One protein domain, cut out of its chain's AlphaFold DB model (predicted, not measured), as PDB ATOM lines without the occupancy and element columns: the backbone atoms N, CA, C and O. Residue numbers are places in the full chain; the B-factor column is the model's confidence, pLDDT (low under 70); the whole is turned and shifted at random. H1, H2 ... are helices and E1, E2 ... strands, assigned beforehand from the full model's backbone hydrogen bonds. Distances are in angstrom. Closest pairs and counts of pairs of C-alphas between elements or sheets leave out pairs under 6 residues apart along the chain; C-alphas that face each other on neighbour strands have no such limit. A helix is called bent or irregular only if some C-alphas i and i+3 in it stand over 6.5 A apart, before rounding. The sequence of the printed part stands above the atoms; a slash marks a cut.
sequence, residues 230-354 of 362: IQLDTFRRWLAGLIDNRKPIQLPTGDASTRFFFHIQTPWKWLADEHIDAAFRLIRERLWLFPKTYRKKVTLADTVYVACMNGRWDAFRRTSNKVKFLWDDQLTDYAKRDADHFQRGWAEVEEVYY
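Overview. This is residues 230 to 354 of the 362 residues of the protein "Ulp1 protease family, C-terminal catalytic domain containing protein" of Parasponia andersonii (UniProt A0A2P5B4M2). Picture a loose, elongated string of parts with the long helix H3 in the middle: on one side of it lies a small lobe of H1, the hairpin E1 and E2, and H2, and on the other a lobe with the short strand pair E3 and E4, H4 and H5. Residues 318 to 323, after most of H4, stick out at the far end. The printed part has 125 residues, with five named helices and four named strands in the order H1, E1, E2, H2, H3, E3, H4, H5, E4; E1 and E2 pair antiparallel, E3 and E4 parallel. The class is mostly helix, and the whole is loose, with a radius of gyration of the C-alphas of 18.6 A and spans of 61 by 36 by 25 A.

Along the chain. Find C-alpha 230 at (17.624, 40.902, -3.129); from there H1 runs 14.2 A to residue 239. Strands E1, residues 249 to 251, and E2, residues 254 to 256, follow at 6.2 A and 6.5 A. H2 takes residues 258 to 265, 10.6 A. Look next at C-alpha 273, (35.311, 29.257, 17.514), where H3 begins and runs 24.0 A to residue 289. E3, residues 298 to 300, spans 6.9 A, and H4, residues 303 to 318, 23.8 A. H4 is irregular, with C-alphas 311 and 314 7.3 A apart, and has a kink of 39 degrees near residue 312. H5, residues 329 to 334, spans 8.3 A. E4, residues 351 to 353, spans 6.5 A and ends at C-alpha 353, (42.364, 41.957, 20.703).

Arrangement. H1 and H2 only just touch, with 3 pairs of C-alphas within 8 A, closest at Leu 239 and Thr 258, 5.7 A, at a steep tilt of 58 degrees, opposite ways. In the hairpin E1 and E2, look for N 249 and O 256, 2.9 A. E2 and H3 are near each other. H3 and E3 come closest at the C-alphas of Phe 280 and Leu 300, 6.4 A. H4, with residue 303 alone, only just touches H3, with 3 pairs within 8 A, about perpendicular at 76 degrees; the closest C-alphas, Asp 273 and Thr 303, are 6.3 A apart. H4, with residues 305 to 309 alone, touches H5, closest at the C-alphas of Tyr 305 and Leu 331, 6.9 A, at a steep tilt of 50 degrees, opposite ways. E3, H4, H5 and E4 form a strand-helix-strand unit, two parallel neighbour strands with helices between, and its crossover is right-handed; N 353 and O 299 are 2.9 A apart. H1 and H3 are apart. Every O i to N i+4 pair is within hydrogen-bond range in H1, H2, H3 and H5, and 10 of 12 in H4.

Size, cuts and confidence. The two C-alphas farthest apart, Leu 242 and Ser 320, are 61.5 A apart. The printed part has no cut, and the link from H5 to E4 is long. Residues 265 to 270 also stand free. The model's confidence is under 70 at residues 292 to 293.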
ATOM      1  N   ILE A 230      17.414  41.912  -2.083       85.00
ATOM      2  CA  ILE A 230      17.624  40.902  -3.129       85.00
ATOM      3  C   ILE A 230      18.728  39.935  -2.703       85.00
ATOM      4  O   ILE A 230      18.592  38.718  -2.848       85.00
ATOM      5  N   GLN A 231      19.819  40.460  -2.137       85.00
ATOM      6  CA  GLN A 231      20.895  39.614  -1.610       85.00
ATOM      7  C   GLN A 231      20.416  38.787  -0.417       85.00
ATOM      8  O   GLN A 231      20.752  37.609  -0.314       85.00
ATOM      9  N   LEU A 232      19.597  39.383   0.455       88.44
ATOM     10  CA  LEU A 232      19.009  38.689   1.595       88.44
ATOM     11  C   LEU A 232      18.066  37.563   1.156       88.44
ATOM     12  O   LEU A 232      18.146  36.470   1.712       88.44
ATOM     13  N   ASP A 233      17.203  37.808   0.167       91.38
ATOM     14  CA  ASP A 233      16.326  36.778  -0.404       91.38
ATOM     15  C   ASP A 233      17.138  35.632  -1.017       91.38
ATOM     16  O   ASP A 233      16.938  34.467  -0.673       91.38
ATOM     17  N   THR A 234      18.136  35.966  -1.838       91.00
ATOM     18  CA  THR A 234      19.022  34.978  -2.471       91.00
ATOM     19  C   THR A 234      19.722  34.109  -1.426       91.00
ATOM     20  O   THR A 234      19.725  32.883  -1.531       91.00
ATOM     21  N   PHE A 235      20.274  34.732  -0.381       90.50
ATOM     22  CA  PHE A 235      20.942  34.025   0.705       90.50
ATOM     23  C   PHE A 235      19.986  33.111   1.481       90.50
ATOM     24  O   PHE A 235      20.326  31.964   1.761       90.50
ATOM     25  N   ARG A 236      18.769  33.577   1.787       91.81
ATOM     26  CA  ARG A 236      17.744  32.763   2.460       91.81
ATOM     27  C   ARG A 236      17.321  31.565   1.617       91.81
ATOM     28  O   ARG A 236      17.186  30.470   2.152       91.81
ATOM     29  N   ARG A 237      17.158  31.748   0.304       93.25
ATOM     30  CA  ARG A 237      16.834  30.659  -0.630       93.25
ATOM     31  C   ARG A 237      17.956  29.626  -0.712       93.25
ATOM     32  O   ARG A 237      17.661  28.435  -0.704       93.25
ATOM     33  N   TRP A 238      19.215  30.061  -0.736       93.38
ATOM     34  CA  TRP A 238      20.378  29.166  -0.674       93.38
ATOM     35  C   TRP A 238      20.413  28.374   0.637       93.38
ATOM     36  O   TRP A 238      20.538  27.149   0.628       93.38
ATOM     37  N   LEU A 239      20.218  29.061   1.764       91.44
ATOM     38  CA  LEU A 239      20.242  28.443   3.086       91.44
ATOM     39  C   LEU A 239      19.123  27.405   3.258       91.44
ATOM     40  O   LEU A 239      19.355  26.337   3.817       91.44
ATOM     41  N   ALA A 240      17.933  27.690   2.722       90.50
ATOM     42  CA  ALA A 240      16.788  26.782   2.718       90.50
ATOM     43  C   ALA A 240      16.890  25.642   1.681       90.50
ATOM     44  O   ALA A 240      16.006  24.791   1.633       90.50
ATOM     45  N   GLY A 241      17.924  25.621   0.831       90.81
ATOM     46  CA  GLY A 241      18.076  24.624  -0.237       90.81
ATOM     47  C   GLY A 241      17.104  24.788  -1.408       90.81
ATOM     48  O   GLY A 241      16.922  23.863  -2.193       90.81
ATOM     49  N   LEU A 242      16.487  25.966  -1.548       91.00
ATOM     50  CA  LEU A 242      15.613  26.315  -2.676       91.00
ATOM     51  C   LEU A 242      16.400  26.645  -3.955       91.00
ATOM     52  O   LEU A 242      15.819  26.759  -5.033       91.00
ATOM     53  N   ILE A 243      17.710  26.844  -3.825       89.75
ATOM     54  CA  ILE A 243      18.689  26.915  -4.913       89.75
ATOM     55  C   ILE A 243      19.902  26.061  -4.530       89.75
ATOM     56  O   ILE A 243      20.062  25.724  -3.355       89.75
ATOM     57  N   ASP A 244      20.737  25.700  -5.511       87.00
ATOM     58  CA  ASP A 244      21.871  24.794  -5.292       87.00
ATOM     59  C   ASP A 244      22.779  25.277  -4.153       87.00
ATOM     60  O   ASP A 244      23.343  26.372  -4.196       87.00
ATOM     61  N   ASN A 245      22.910  24.432  -3.134       86.88
ATOM     62  CA  ASN A 245      23.725  24.659  -1.948       86.88
ATOM     63  C   ASN A 245      24.741  23.532  -1.709       86.88
ATOM     64  O   ASN A 245      25.324  23.449  -0.629       86.88
ATOM     65  N   ARG A 246      24.987  22.681  -2.720       83.50
ATOM     66  CA  ARG A 246      26.008  21.621  -2.654       83.50
ATOM     67  C   ARG A 246      27.420  22.186  -2.548       83.50
ATOM     68  O   ARG A 246      28.300  21.532  -1.996       83.50
ATOM     69  N   LYS A 247      27.641  23.385  -3.092       81.81
ATOM     70  CA  LYS A 247      28.904  24.112  -2.955       81.81
ATOM     71  C   LYS A 247      28.850  25.006  -1.709       81.81
ATOM     72  O   LYS A 247      27.984  25.885  -1.658       81.81
ATOM     73  N   PRO A 248      29.744  24.800  -0.726       84.56
ATOM     74  CA  PRO A 248      29.828  25.662   0.447       84.56
ATOM     75  C   PRO A 248      30.268  27.078   0.055       84.56
ATOM     76  O   PRO A 248      30.875  27.301  -0.997       84.56
ATOM     77  N   ILE A 249      29.956  28.048   0.914       85.62
ATOM     78  CA  ILE A 249      30.455  29.413   0.763       85.62
ATOM     79  C   ILE A 249      31.913  29.426   1.206       85.62
ATOM     80  O   ILE A 249      32.233  29.037   2.322       85.62
ATOM     81  N   GLN A 250      32.791  29.905   0.335       86.69
ATOM     82  CA  GLN A 250      34.206  30.078   0.639       86.69
ATOM     83  C   GLN A 250      34.392  31.252   1.605       86.69
ATOM     84  O   GLN A 250      34.125  32.401   1.237       86.69
ATOM     85  N   LEU A 251      34.826  30.974   2.835       84.44
ATOM     86  CA  LEU A 251      35.276  31.989   3.785       84.44
ATOM     87  C   LEU A 251      36.806  32.082   3.768       84.44
ATOM     88  O   LEU A 251      37.487  31.122   3.412       84.44
ATOM     89  N   PRO A 252      37.381  33.202   4.237       77.31
ATOM     90  CA  PRO A 252      38.830  33.324   4.402       77.31
ATOM     91  C   PRO A 252      39.462  32.290   5.352       77.31
ATOM     92  O   PRO A 252      40.675  32.119   5.331       77.31
ATOM     93  N   THR A 253      38.660  31.644   6.204       83.88
ATOM     94  CA  THR A 253      39.074  30.577   7.132       83.88
ATOM     95  C   THR A 253      38.760  29.168   6.612       83.88
ATOM     96  O   THR A 253      39.060  28.196   7.300       83.88
ATOM     97  N   GLY A 254      38.176  29.041   5.413       86.19
ATOM     98  CA  GLY A 254      37.803  27.771   4.789       86.19
ATOM     99  C   GLY A 254      36.335  27.696   4.362       86.19
ATOM    100  O   GLY A 254      35.596  28.681   4.370       86.19
ATOM    101  N   ASP A 255      35.903  26.501   3.973       89.12
ATOM    102  CA  ASP A 255      34.566  26.247   3.441       89.12
ATOM    103  C   ASP A 255      33.488  26.295   4.537       89.12
ATOM    104  O   ASP A 255      33.471  25.476   5.455       89.12
ATOM    105  N   ALA A 256      32.513  27.192   4.394       90.06
ATOM    106  CA  ALA A 256      31.337  27.262   5.252       90.06
ATOM    107  C   ALA A 256      30.113  26.630   4.586       90.06
ATOM    108  O   ALA A 256      29.535  27.148   3.624       90.06
ATOM    109  N   SER A 257      29.681  25.500   5.142       91.12
ATOM    110  CA  SER A 257      28.412  24.871   4.774       91.12
ATOM    111  C   SER A 257      27.211  25.680   5.279       91.12
ATOM    112  O   SER A 257      27.336  26.607   6.081       91.12
ATOM    113  N   THR A 258      26.008  25.287   4.868       91.62
ATOM    114  CA  THR A 258      24.755  25.861   5.382       91.62
ATOM    115  C   THR A 258      24.660  25.806   6.911       91.62
ATOM    116  O   THR A 258      24.109  26.723   7.515       91.62
ATOM    117  N   ARG A 259      25.249  24.787   7.558       90.44
ATOM    118  CA  ARG A 259      25.244  24.622   9.022       90.44
ATOM    119  C   ARG A 259      25.847  25.822   9.758       90.44
ATOM    120  O   ARG A 259      25.255  26.275  10.734       90.44
ATOM    121  N   PHE A 260      26.964  26.349   9.263       93.12
ATOM    122  CA  PHE A 260      27.634  27.530   9.820       93.12
ATOM    123  C   PHE A 260      26.665  28.719   9.908       93.12
ATOM    124  O   PHE A 260      26.480  29.351  10.945       93.12
ATOM    125  N   PHE A 261      25.947  28.981   8.816       93.06
ATOM    126  CA  PHE A 261      25.007  30.095   8.744       93.06
ATOM    127  C   PHE A 261      23.708  29.837   9.512       93.06
ATOM    128  O   PHE A 261      23.150  30.775  10.081       93.06
ATOM    129  N   PHE A 262      23.242  28.586   9.576       90.88
ATOM    130  CA  PHE A 262      22.113  28.212  10.429       90.88
ATOM    131  C   PHE A 262      22.402  28.505  11.901       90.88
ATOM    132  O   PHE A 262      21.532  29.039  12.587       90.88
ATOM    133  N   HIS A 263      23.612  28.211  12.385       90.38
ATOM    134  CA  HIS A 263      24.001  28.535  13.757       90.38
ATOM    135  C   HIS A 263      23.946  30.047  14.018       90.38
ATOM    136  O   HIS A 263      23.320  30.459  14.988       90.38
ATOM    137  N   ILE A 264      24.504  30.869  13.118       91.06
ATOM    138  CA  ILE A 264      24.483  32.340  13.238       91.06
ATOM    139  C   ILE A 264      23.052  32.899  13.229       91.06
ATOM    140  O   ILE A 264      22.746  33.836  13.963       91.06
ATOM    141  N   GLN A 265      22.176  32.369  12.371       87.75
ATOM    142  CA  GLN A 265      20.811  32.883  12.230       87.75
ATOM    143  C   GLN A 265      19.869  32.455  13.348       87.75
ATOM    144  O   GLN A 265      18.835  33.094  13.537       87.75
ATOM    145  N   THR A 266      20.181  31.365  14.047       88.12
ATOM    146  CA  THR A 266      19.296  30.823  15.072       88.12
ATOM    147  C   THR A 266      19.455  31.637  16.353       88.12
ATOM    148  O   THR A 266      20.527  31.602  16.964       88.12
ATOM    149  N   PRO A 267      18.408  32.348  16.810       90.94
ATOM    150  CA  PRO A 267      18.479  33.088  18.060       90.94
ATOM    151  C   PRO A 267      18.864  32.161  19.217       90.94
ATOM    152  O   PRO A 267      18.421  31.012  19.265       90.94
ATOM    153  N   TRP A 268      19.664  32.671  20.155       86.56
ATOM    154  CA  TRP A 268      20.099  31.951  21.363       86.56
ATOM    155  C   TRP A 268      21.042  30.761  21.132       86.56
ATOM    156  O   TRP A 268      21.356  30.044  22.082       86.56
ATOM    157  N   LYS A 269      21.523  30.535  19.904       89.12
ATOM    158  CA  LYS A 269      22.606  29.577  19.669       89.12
ATOM    159  C   LYS A 269      23.960  30.194  19.998       89.12
ATOM    160  O   LYS A 269      24.246  31.331  19.633       89.12
ATOM    161  N   TRP A 270      24.793  29.401  20.666       88.38
ATOM    162  CA  TRP A 270      26.194  29.728  20.901       88.38
ATOM    163  C   TRP A 270      26.973  29.712  19.588       88.38
ATOM    164  O   TRP A 270      26.811  28.803  18.770       88.38
ATOM    165  N   LEU A 271      27.825  30.718  19.406       90.56
ATOM    166  CA  LEU A 271      28.786  30.756  18.315       90.56
ATOM    167  C   LEU A 271      29.991  29.894  18.692       90.56
ATOM    168  O   LEU A 271      30.554  30.054  19.769       90.56
ATOM    169  N   ALA A 272      30.371  28.983  17.801       89.31
ATOM    170  CA  ALA A 272      31.616  28.228  17.928       89.31
ATOM    171  C   ALA A 272      32.822  29.056  17.457       89.31
ATOM    172  O   ALA A 272      32.647  30.007  16.688       89.31
ATOM    173  N   ASP A 273      34.024  28.630  17.846       89.88
ATOM    174  CA  ASP A 273      35.311  29.257  17.514       89.88
ATOM    175  C   ASP A 273      35.447  29.593  16.020       89.88
ATOM    176  O   ASP A 273      35.802  30.717  15.670       89.88
ATOM    177  N   GLU A 274      35.014  28.692  15.131       90.69
ATOM    178  CA  GLU A 274      35.015  28.897  13.674       90.69
ATOM    179  C   GLU A 274      34.283  30.177  13.222       90.69
ATOM    180  O   GLU A 274      34.690  30.832  12.260       90.69
ATOM    181  N   HIS A 275      33.211  30.571  13.921       92.25
ATOM    182  CA  HIS A 275      32.436  31.772  13.600       92.25
ATOM    183  C   HIS A 275      33.170  33.031  14.060       92.25
ATOM    184  O   HIS A 275      33.176  34.043  13.354       92.25
ATOM    185  N   ILE A 276      33.782  32.962  15.245       91.81
ATOM    186  CA  ILE A 276      34.552  34.060  15.827       91.81
ATOM    187  C   ILE A 276      35.803  34.308  14.990       91.81
ATOM    188  O   ILE A 276      36.047  35.446  14.592       91.81
ATOM    189  N   ASP A 277      36.525  33.250  14.630       92.00
ATOM    190  CA  ASP A 277      37.736  33.332  13.819       92.00
ATOM    191  C   ASP A 277      37.442  33.855  12.414       92.00
ATOM    192  O   ASP A 277      38.142  34.748  11.932       92.00
ATOM    193  N   ALA A 278      36.358  33.397  11.777       92.38
ATOM    194  CA  ALA A 278      35.919  33.944  10.495       92.38
ATOM    195  C   ALA A 278      35.610  35.449  10.592       92.38
ATOM    196  O   ALA A 278      36.048  36.237   9.748       92.38
ATOM    197  N   ALA A 279      34.890  35.874  11.636       91.38
ATOM    198  CA  ALA A 279      34.579  37.284  11.854       91.38
ATOM    199  C   ALA A 279      35.846  38.112  12.114       91.38
ATOM    200  O   ALA A 279      36.027  39.174  11.513       91.38
ATOM    201  N   PHE A 280      36.749  37.622  12.961       92.69
ATOM    202  CA  PHE A 280      37.996  38.300  13.309       92.69
ATOM    203  C   PHE A 280      38.917  38.409  12.097       92.69
ATOM    204  O   PHE A 280      39.492  39.472  11.865       92.69
ATOM    205  N   ARG A 281      38.986  37.366  11.263       90.56
ATOM    206  CA  ARG A 281      39.719  37.363   9.993       90.56
ATOM    207  C   ARG A 281      39.189  38.428   9.029       90.56
ATOM    208  O   ARG A 281      39.988  39.197   8.495       90.56
ATOM    209  N   LEU A 282      37.867  38.533   8.870       89.25
ATOM    210  CA  LEU A 282      37.217  39.558   8.037       89.25
ATOM    211  C   LEU A 282      37.420  40.981   8.586       89.25
ATOM    212  O   LEU A 282      37.610  41.930   7.820       89.25
ATOM    213  N   ILE A 283      37.392  41.158   9.911       88.06
ATOM    214  CA  ILE A 283      37.693  42.446  10.554       88.06
ATOM    215  C   ILE A 283      39.156  42.819  10.305       88.06
ATOM    216  O   ILE A 283      39.436  43.940   9.886       88.06
ATOM    217  N   ARG A 284      40.081  41.876  10.506       88.38
ATOM    218  CA  ARG A 284      41.521  42.061  10.304       88.38
ATOM    219  C   ARG A 284      41.839  42.454   8.858       88.38
ATOM    220  O   ARG A 284      42.543  43.437   8.637       88.38
ATOM    221  N   GLU A 285      41.247  41.761   7.887       85.56
ATOM    222  CA  GLU A 285      41.310  42.123   6.467       85.56
ATOM    223  C   GLU A 285      40.860  43.568   6.231       85.56
ATOM    224  O   GLU A 285      41.553  44.357   5.591       85.56
ATOM    225  N   ARG A 286      39.721  43.960   6.806       82.56
ATOM    226  CA  ARG A 286      39.184  45.312   6.648       82.56
ATOM    227  C   ARG A 286      40.095  46.380   7.270       82.56
ATOM    228  O   ARG A 286      40.309  47.425   6.661       82.56
ATOM    229  N   LEU A 287      40.664  46.129   8.448       84.38
ATOM    230  CA  LEU A 287      41.644  47.027   9.075       84.38
ATOM    231  C   LEU A 287      42.913  47.176   8.223       84.38
ATOM    232  O   LEU A 287      43.499  48.258   8.150       84.38
ATOM    233  N   TRP A 288      43.340  46.091   7.577       82.06
ATOM    234  CA  TRP A 288      44.510  46.070   6.706       82.06
ATOM    235  C   TRP A 288      44.286  46.841   5.404       82.06
ATOM    236  O   TRP A 288      45.124  47.658   5.026       82.06
ATOM    237  N   LEU A 289      43.146  46.615   4.747       77.38
ATOM    238  CA  LEU A 289      42.805  47.224   3.459       77.38
ATOM    239  C   LEU A 289      42.436  48.710   3.570       77.38
ATOM    240  O   LEU A 289      42.620  49.454   2.608       77.38
ATOM    241  N   PHE A 290      41.947  49.170   4.729       73.88
ATOM    242  CA  PHE A 290      41.470  50.548   4.922       73.88
ATOM    243  C   PHE A 290      42.159  51.283   6.096       73.88
ATOM    244  O   PHE A 290      41.480  51.795   6.992       73.88
ATOM    245  N   PRO A 291      43.501  51.422   6.104       72.94
ATOM    246  CA  PRO A 291      44.256  51.966   7.243       72.94
ATOM    247  C   PRO A 291      44.000  53.461   7.507       72.94
ATOM    248  O   PRO A 291      44.229  53.948   8.610       72.94
ATOM    249  N   LYS A 292      43.513  54.213   6.509       64.88
ATOM    250  CA  LYS A 292      43.109  55.623   6.676       64.88
ATOM    251  C   LYS A 292      41.761  55.769   7.395       64.88
ATOM    252  O   LYS A 292      41.566  56.744   8.124       64.88
ATOM    253  N   THR A 293      40.858  54.809   7.180       68.44
ATOM    254  CA  THR A 293      39.536  54.724   7.818       68.44
ATOM    255  C   THR A 293      39.675  54.242   9.253       68.44
ATOM    256  O   THR A 293      39.189  54.874  10.186       68.44
ATOM    257  N   TYR A 294      40.403  53.143   9.434       73.69
ATOM    258  CA  TYR A 294      40.682  52.552  10.733       73.69
ATOM    259  C   TYR A 294      42.071  52.976  11.189       73.69
ATOM    260  O   TYR A 294      43.035  52.224  11.102       73.69
ATOM    261  N   ARG A 295      42.171  54.230  11.646       75.44
ATOM    262  CA  ARG A 295      43.455  54.834  12.040       75.44
ATOM    263  C   ARG A 295      44.106  54.137  13.230       75.44
ATOM    264  O   ARG A 295      45.324  54.196  13.371       75.44
ATOM    265  N   LYS A 296      43.295  53.504  14.081       81.62
ATOM    266  CA  LYS A 296      43.774  52.766  15.244       81.62
ATOM    267  C   LYS A 296      44.552  51.544  14.769       81.62
ATOM    268  O   LYS A 296      44.004  50.681  14.082       81.62
ATOM    269  N   LYS A 297      45.832  51.478  15.124       85.69
ATOM    270  CA  LYS A 297      46.690  50.348  14.776       85.69
ATOM    271  C   LYS A 297      46.405  49.219  15.747       85.69
ATOM    272  O   LYS A 297      46.933  49.209  16.851       85.69
ATOM    273  N   VAL A 298      45.557  48.289  15.336       90.50
ATOM    274  CA  VAL A 298      45.178  47.136  16.155       90.50
ATOM    275  C   VAL A 298      45.369  45.848  15.372       90.50
ATOM    276  O   VAL A 298      45.332  45.851  14.137       90.50
ATOM    277  N   THR A 299      45.564  44.749  16.089       90.69
ATOM    278  CA  THR A 299      45.517  43.396  15.528       90.69
ATOM    279  C   THR A 299      44.551  42.538  16.342       90.69
ATOM    280  O   THR A 299      44.260  42.848  17.496       90.69
ATOM    281  N   LEU A 300      44.020  41.486  15.726       92.56
ATOM    282  CA  LEU A 300      43.136  40.525  16.381       92.56
ATOM    283  C   LEU A 300      43.821  39.168  16.331       92.56
ATOM    284  O   LEU A 300      44.166  38.755  15.231       92.56
ATOM    285  N   ALA A 301      44.009  38.490  17.456       91.50
ATOM    286  CA  ALA A 301      44.406  37.086  17.508       91.50
ATOM    287  C   ALA A 301      43.168  36.184  17.391       91.50
ATOM    288  O   ALA A 301      42.076  36.593  17.777       91.50
ATOM    289  N   ASP A 302      43.337  34.987  16.840       90.38
ATOM    290  CA  ASP A 302      42.288  33.965  16.733       90.38
ATOM    291  C   ASP A 302      42.215  33.082  17.991       90.38
ATOM    292  O   ASP A 302      43.033  33.182  18.913       90.38
ATOM    293  N   THR A 303      41.196  32.227  18.043       91.00
ATOM    294  CA  THR A 303      40.999  31.274  19.143       91.00
ATOM    295  C   THR A 303      42.133  30.248  19.241       91.00
ATOM    296  O   THR A 303      42.471  29.814  20.345       91.00
ATOM    297  N   VAL A 304      42.790  29.918  18.121       88.75
ATOM    298  CA  VAL A 304      43.922  28.979  18.070       88.75
ATOM    299  C   VAL A 304      45.104  29.516  18.872       88.75
ATOM    300  O   VAL A 304      45.657  28.796  19.705       88.75
ATOM    301  N   TYR A 305      45.453  30.792  18.695       89.81
ATOM    302  CA  TYR A 305      46.503  31.434  19.485       89.81
ATOM    303  C   TYR A 305      46.225  31.335  20.994       89.81
ATOM    304  O   TYR A 305      47.110  30.989  21.782       89.81
ATOM    305  N   VAL A 306      44.978  31.589  21.405       89.06
ATOM    306  CA  VAL A 306      44.562  31.539  22.816       89.06
ATOM    307  C   VAL A 306      44.646  30.114  23.369       89.06
ATOM    308  O   VAL A 306      45.148  29.915  24.478       89.06
ATOM    309  N   ALA A 307      44.228  29.112  22.594       88.50
ATOM    310  CA  ALA A 307      44.349  27.707  22.971       88.50
ATOM    311  C   ALA A 307      45.819  27.290  23.169       88.50
ATOM    312  O   ALA A 307      46.157  26.687  24.193       88.50
ATOM    313  N   CYS A 308      46.708  27.671  22.246       89.94
ATOM    314  CA  CYS A 308      48.147  27.418  22.356       89.94
ATOM    315  C   CYS A 308      48.756  28.098  23.596       89.94
ATOM    316  O   CYS A 308      49.506  27.468  24.346       89.94
ATOM    317  N   MET A 309      48.392  29.357  23.864       89.56
ATOM    318  CA  MET A 309      48.832  30.086  25.058       89.56
ATOM    319  C   MET A 309      48.392  29.388  26.350       89.56
ATOM    320  O   MET A 309      49.207  29.184  27.252       89.56
ATOM    321  N   ASN A 310      47.126  28.970  26.424       88.81
ATOM    322  CA  ASN A 310      46.582  28.260  27.582       88.81
ATOM    323  C   ASN A 310      47.300  26.927  27.824       88.81
ATOM    324  O   ASN A 310      47.656  26.623  28.963       88.81
ATOM    325  N   GLY A 311      47.597  26.167  26.764       90.00
ATOM    326  CA  GLY A 311      48.340  24.906  26.862       90.00
ATOM    327  C   GLY A 311      49.751  25.062  27.446       90.00
ATOM    328  O   GLY A 311      50.271  24.146  28.083       90.00
ATOM    329  N   ARG A 312      50.367  26.238  27.288       92.25
ATOM    330  CA  ARG A 312      51.711  26.549  27.808       92.25
ATOM    331  C   ARG A 312      51.705  27.302  29.133       92.25
ATOM    332  O   ARG A 312      52.753  27.392  29.781       92.25
ATOM    333  N   TRP A 313      50.549  27.795  29.569       90.00
ATOM    334  CA  TRP A 313      50.426  28.658  30.741       90.00
ATOM    335  C   TRP A 313      50.975  28.017  32.016       90.00
ATOM    336  O   TRP A 313      51.745  28.640  32.746       90.00
ATOM    337  N   ASP A 314      50.656  26.749  32.273       92.56
ATOM    338  CA  ASP A 314      51.110  26.064  33.486       92.56
ATOM    339  C   ASP A 314      52.622  25.837  33.529       92.56
ATOM    340  O   ASP A 314      53.234  25.896  34.602       92.56
ATOM    341  N   ALA A 315      53.239  25.574  32.376       92.81
ATOM    342  CA  ALA A 315      54.688  25.447  32.258       92.81
ATOM    343  C   ALA A 315      55.366  26.808  32.475       92.81
ATOM    344  O   ALA A 315      56.293  26.927  33.286       92.81
ATOM    345  N   PHE A 316      54.843  27.859  31.837       93.50
ATOM    346  CA  PHE A 316      55.312  29.226  32.037       93.50
ATOM    347  C   PHE A 316      55.198  29.638  33.507       93.50
ATOM    348  O   PHE A 316      56.171  30.107  34.099       93.50
ATOM    349  N   ARG A 317      54.046  29.398  34.144       93.56
ATOM    350  CA  ARG A 317      53.761  29.751  35.542       93.56
ATOM    351  C   ARG A 317      54.697  29.062  36.535       93.56
ATOM    352  O   ARG A 317      55.129  29.719  37.480       93.56
ATOM    353  N   ARG A 318      55.064  27.799  36.304       93.12
ATOM    354  CA  ARG A 318      55.985  27.036  37.170       93.12
ATOM    355  C   ARG A 318      57.464  27.374  36.972       93.12
ATOM    356  O   ARG A 318      58.276  27.077  37.840       93.12
ATOM    357  N   THR A 319      57.822  28.018  35.866       94.00
ATOM    358  CA  THR A 319      59.216  28.376  35.577       94.00
ATOM    359  C   THR A 319      59.707  29.487  36.507       94.00
ATOM    360  O   THR A 319      59.049  30.518  36.642       94.00
ATOM    361  N   SER A 320      60.875  29.312  37.128       90.31
ATOM    362  CA  SER A 320      61.462  30.298  38.048       90.31
ATOM    363  C   SER A 320      61.984  31.549  37.332       90.31
ATOM    364  O   SER A 320      61.837  32.656  37.840       90.31
ATOM    365  N   ASN A 321      62.536  31.397  36.126       91.19
ATOM    366  CA  ASN A 321      63.020  32.503  35.301       91.19
ATOM    367  C   ASN A 321      62.106  32.732  34.088       91.19
ATOM    368  O   ASN A 321      62.258  32.086  33.053       91.19
ATOM    369  N   LYS A 322      61.169  33.680  34.211       90.19
ATOM    370  CA  LYS A 322      60.198  34.003  33.148       90.19
ATOM    371  C   LYS A 322      60.849  34.537  31.872       90.19
ATOM    372  O   LYS A 322      60.353  34.265  30.789       90.19
ATOM    373  N   VAL A 323      61.959  35.266  32.002       88.81
ATOM    374  CA  VAL A 323      62.672  35.889  30.875       88.81
ATOM    375  C   VAL A 323      63.323  34.834  29.976       88.81
ATOM    376  O   VAL A 323      63.447  35.043  28.777       88.81
ATOM    377  N   LYS A 324      63.717  33.689  30.545       89.75
ATOM    378  CA  LYS A 324      64.333  32.573  29.809       89.75
ATOM    379  C   LYS A 324      63.342  31.486  29.384       89.75
ATOM    380  O   LYS A 324      63.774  30.449  28.887       89.75
ATOM    381  N   PHE A 325      62.041  31.670  29.614       92.25
ATOM    382  CA  PHE A 325      61.056  30.676  29.199       92.25
ATOM    383  C   PHE A 325      60.977  30.622  27.670       92.25
ATOM    384  O   PHE A 325      60.737  31.637  27.021       92.25
ATOM    385  N   LEU A 326      61.173  29.429  27.108       89.50
ATOM    386  CA  LEU A 326      61.083  29.199  25.672       89.50
ATOM    387  C   LEU A 326      59.625  28.939  25.290       89.50
ATOM    388  O   LEU A 326      59.033  27.915  25.653       89.50
ATOM    389  N   TRP A 327      59.053  29.905  24.583       89.88
ATOM    390  CA  TRP A 327      57.768  29.757  23.915       89.88
ATOM    391  C   TRP A 327      57.943  28.960  22.627       89.88
ATOM    392  O   TRP A 327      59.005  29.003  22.014       89.88
ATOM    393  N   ASP A 328      56.901  28.228  22.240       91.19
ATOM    394  CA  ASP A 328      56.915  27.465  20.996       91.19
ATOM    395  C   ASP A 328      56.988  28.423  19.796       91.19
ATOM    396  O   ASP A 328      56.367  29.493  19.818       91.19
ATOM    397  N   ASP A 329      57.706  28.026  18.740       88.75
ATOM    398  CA  ASP A 329      57.927  28.862  17.552       88.75
ATOM    399  C   ASP A 329      56.603  29.375  16.982       88.75
ATOM    400  O   ASP A 329      56.474  30.569  16.736       88.75
ATOM    401  N   GLN A 330      55.569  28.526  16.939       85.38
ATOM    402  CA  GLN A 330      54.215  28.884  16.505       85.38
ATOM    403  C   GLN A 330      53.634  30.105  17.244       85.38
ATOM    404  O   GLN A 330      52.998  30.945  16.613       85.38
ATOM    405  N   LEU A 331      53.848  30.236  18.560       87.25
ATOM    406  CA  LEU A 331      53.368  31.383  19.342       87.25
ATOM    407  C   LEU A 331      54.209  32.634  19.073       87.25
ATOM    408  O   LEU A 331      53.673  33.737  18.956       87.25
ATOM    409  N   THR A 332      55.528  32.468  18.962       88.50
ATOM    410  CA  THR A 332      56.439  33.595  18.715       88.50
ATOM    411  C   THR A 332      56.343  34.129  17.284       88.50
ATOM    412  O   THR A 332      56.424  35.340  17.076       88.50
ATOM    413  N   ASP A 333      56.104  33.256  16.307       89.00
ATOM    414  CA  ASP A 333      55.894  33.596  14.904       89.00
ATOM    415  C   ASP A 333      54.532  34.245  14.688       89.00
ATOM    416  O   ASP A 333      54.433  35.188  13.908       89.00
ATOM    417  N   TYR A 334      53.508  33.845  15.450       88.88
ATOM    418  CA  TYR A 334      52.206  34.510  15.415       88.88
ATOM    419  C   TYR A 334      52.313  36.001  15.765       88.88
ATOM    420  O   TYR A 334      51.624  36.841  15.197       88.88
ATOM    421  N   ALA A 335      53.211  36.385  16.673       89.00
ATOM    422  CA  ALA A 335      53.406  37.795  17.006       89.00
ATOM    423  C   ALA A 335      54.089  38.606  15.880       89.00
ATOM    424  O   ALA A 335      54.113  39.842  15.933       89.00
ATOM    425  N   LYS A 336      54.648  37.942  14.861       90.69
ATOM    426  CA  LYS A 336      55.299  38.588  13.716       90.69
ATOM    427  C   LYS A 336      54.270  39.035  12.676       90.69
ATOM    428  O   LYS A 336      53.084  38.719  12.724       90.69
ATOM    429  N   ARG A 337      54.736  39.864  11.744       89.12
ATOM    430  CA  ARG A 337      53.930  40.341  10.620       89.12
ATOM    431  C   ARG A 337      53.729  39.204   9.620       89.12
ATOM    432  O   ARG A 337      54.710  38.617   9.178       89.12
ATOM    433  N   ASP A 338      52.488  38.997   9.202       86.06
ATOM    434  CA  ASP A 338      52.122  38.061   8.139       86.06
ATOM    435  C   ASP A 338      51.133  38.753   7.192       86.06
ATOM    436  O   ASP A 338      49.987  39.042   7.541       86.06
ATOM    437  N   ALA A 339      51.603  39.076   5.987       81.88
ATOM    438  CA  ALA A 339      50.807  39.794   5.001       81.88
ATOM    439  C   ALA A 339      49.710  38.920   4.371       81.88
ATOM    440  O   ALA A 339      48.648  39.454   4.044       81.88
ATOM    441  N   ASP A 340      49.932  37.610   4.259       81.81
ATOM    442  CA  ASP A 340      49.001  36.674   3.619       81.81
ATOM    443  C   ASP A 340      47.750  36.486   4.492       81.81
ATOM    444  O   ASP A 340      46.619  36.422   3.999       81.81
ATOM    445  N   HIS A 341      47.929  36.550   5.814       82.38
ATOM    446  CA  HIS A 341      46.840  36.513   6.793       82.38
ATOM    447  C   HIS A 341      46.430  37.898   7.318       82.38
ATOM    448  O   HIS A 341      45.738  38.009   8.337       82.38
ATOM    449  N   PHE A 342      46.805  38.972   6.608       86.50
ATOM    450  CA  PHE A 342      46.536  40.381   6.954       86.50
ATOM    451  C   PHE A 342      46.899  40.748   8.406       86.50
ATOM    452  O   PHE A 342      46.282  41.618   9.022       86.50
ATOM    453  N   GLN A 343      47.881  40.064   8.980       86.06
ATOM    454  CA  GLN A 343      48.301  40.182  10.365       86.06
ATOM    455  C   GLN A 343      49.428  41.197  10.505       86.06
ATOM    456  O   GLN A 343      50.497  41.099   9.898       86.06
ATOM    457  N   ARG A 344      49.186  42.203  11.346       88.19
ATOM    458  CA  ARG A 344      50.225  43.151  11.743       88.19
ATOM    459  C   ARG A 344      51.110  42.514  12.801       88.19
ATOM    460  O   ARG A 344      50.605  41.836  13.697       88.19
ATOM    461  N   GLY A 345      52.408  42.790  12.714       91.19
ATOM    462  CA  GLY A 345      53.329  42.434  13.782       91.19
ATOM    463  C   GLY A 345      52.924  43.146  15.069       91.19
ATOM    464  O   GLY A 345      52.520  44.309  15.039       91.19
ATOM    465  N   TRP A 346      53.023  42.458  16.200       92.75
ATOM    466  CA  TRP A 346      52.545  42.979  17.480       92.75
ATOM    467  C   TRP A 346      53.340  44.208  17.938       92.75
ATOM    468  O   TRP A 346      52.792  45.094  18.580       92.75
ATOM    469  N   ALA A 347      54.600  44.320  17.513       91.44
ATOM    470  CA  ALA A 347      55.424  45.512  17.715       91.44
ATOM    471  C   ALA A 347      54.969  46.738  16.889       91.44
ATOM    472  O   ALA A 347      55.429  47.849  17.135       91.44
ATOM    473  N   GLU A 348      54.093  46.555  15.894       88.44
ATOM    474  CA  GLU A 348      53.612  47.624  15.006       88.44
ATOM    475  C   GLU A 348      52.246  48.199  15.423       88.44
ATOM    476  O   GLU A 348      51.763  49.147  14.791       88.44
ATOM    477  N   VAL A 349      51.594  47.603  16.425       91.19
ATOM    478  CA  VAL A 349      50.223  47.929  16.843       91.19
ATOM    479  C   VAL A 349      50.176  48.442  18.275       91.19
ATOM    480  O   VAL A 349      51.029  48.132  19.097       91.19
ATOM    481  N   GLU A 350      49.163  49.253  18.560       92.69
ATOM    482  CA  GLU A 350      48.906  49.825  19.883       92.69
ATOM    483  C   GLU A 350      48.102  48.858  20.758       92.69
ATOM    484  O   GLU A 350      48.249  48.855  21.976       92.69
ATOM    485  N   GLU A 351      47.254  48.030  20.142       93.69
ATOM    486  CA  GLU A 351      46.391  47.088  20.852       93.69
ATOM    487  C   GLU A 351      46.289  45.741  20.135       93.69
ATOM    488  O   GLU A 351      46.227  45.658  18.901       93.69
ATOM    489  N   VAL A 352      46.198  44.689  20.945       92.38
ATOM    490  CA  VAL A 352      45.926  43.320  20.514       92.38
ATOM    491  C   VAL A 352      44.594  42.898  21.125       92.38
ATOM    492  O   VAL A 352      44.456  42.853  22.345       92.38
ATOM    493  N   TYR A 353      43.614  42.588  20.282       93.00
ATOM    494  CA  TYR A 353      42.364  41.957  20.703       93.00
ATOM    495  C   TYR A 353      42.495  40.449  20.553       93.00
ATOM    496  O   TYR A 353      43.100  39.977  19.598       93.00
ATOM    497  N   TYR A 354      41.903  39.683  21.454       90.44
ATOM    498  CA  TYR A 354      41.804  38.234  21.318       90.44
ATOM    499  C   TYR A 354      40.467  37.769  21.898       90.44
ATOM    500  O   TYR A 354      39.945  38.417  22.813       90.44
TER     501      TYR A 354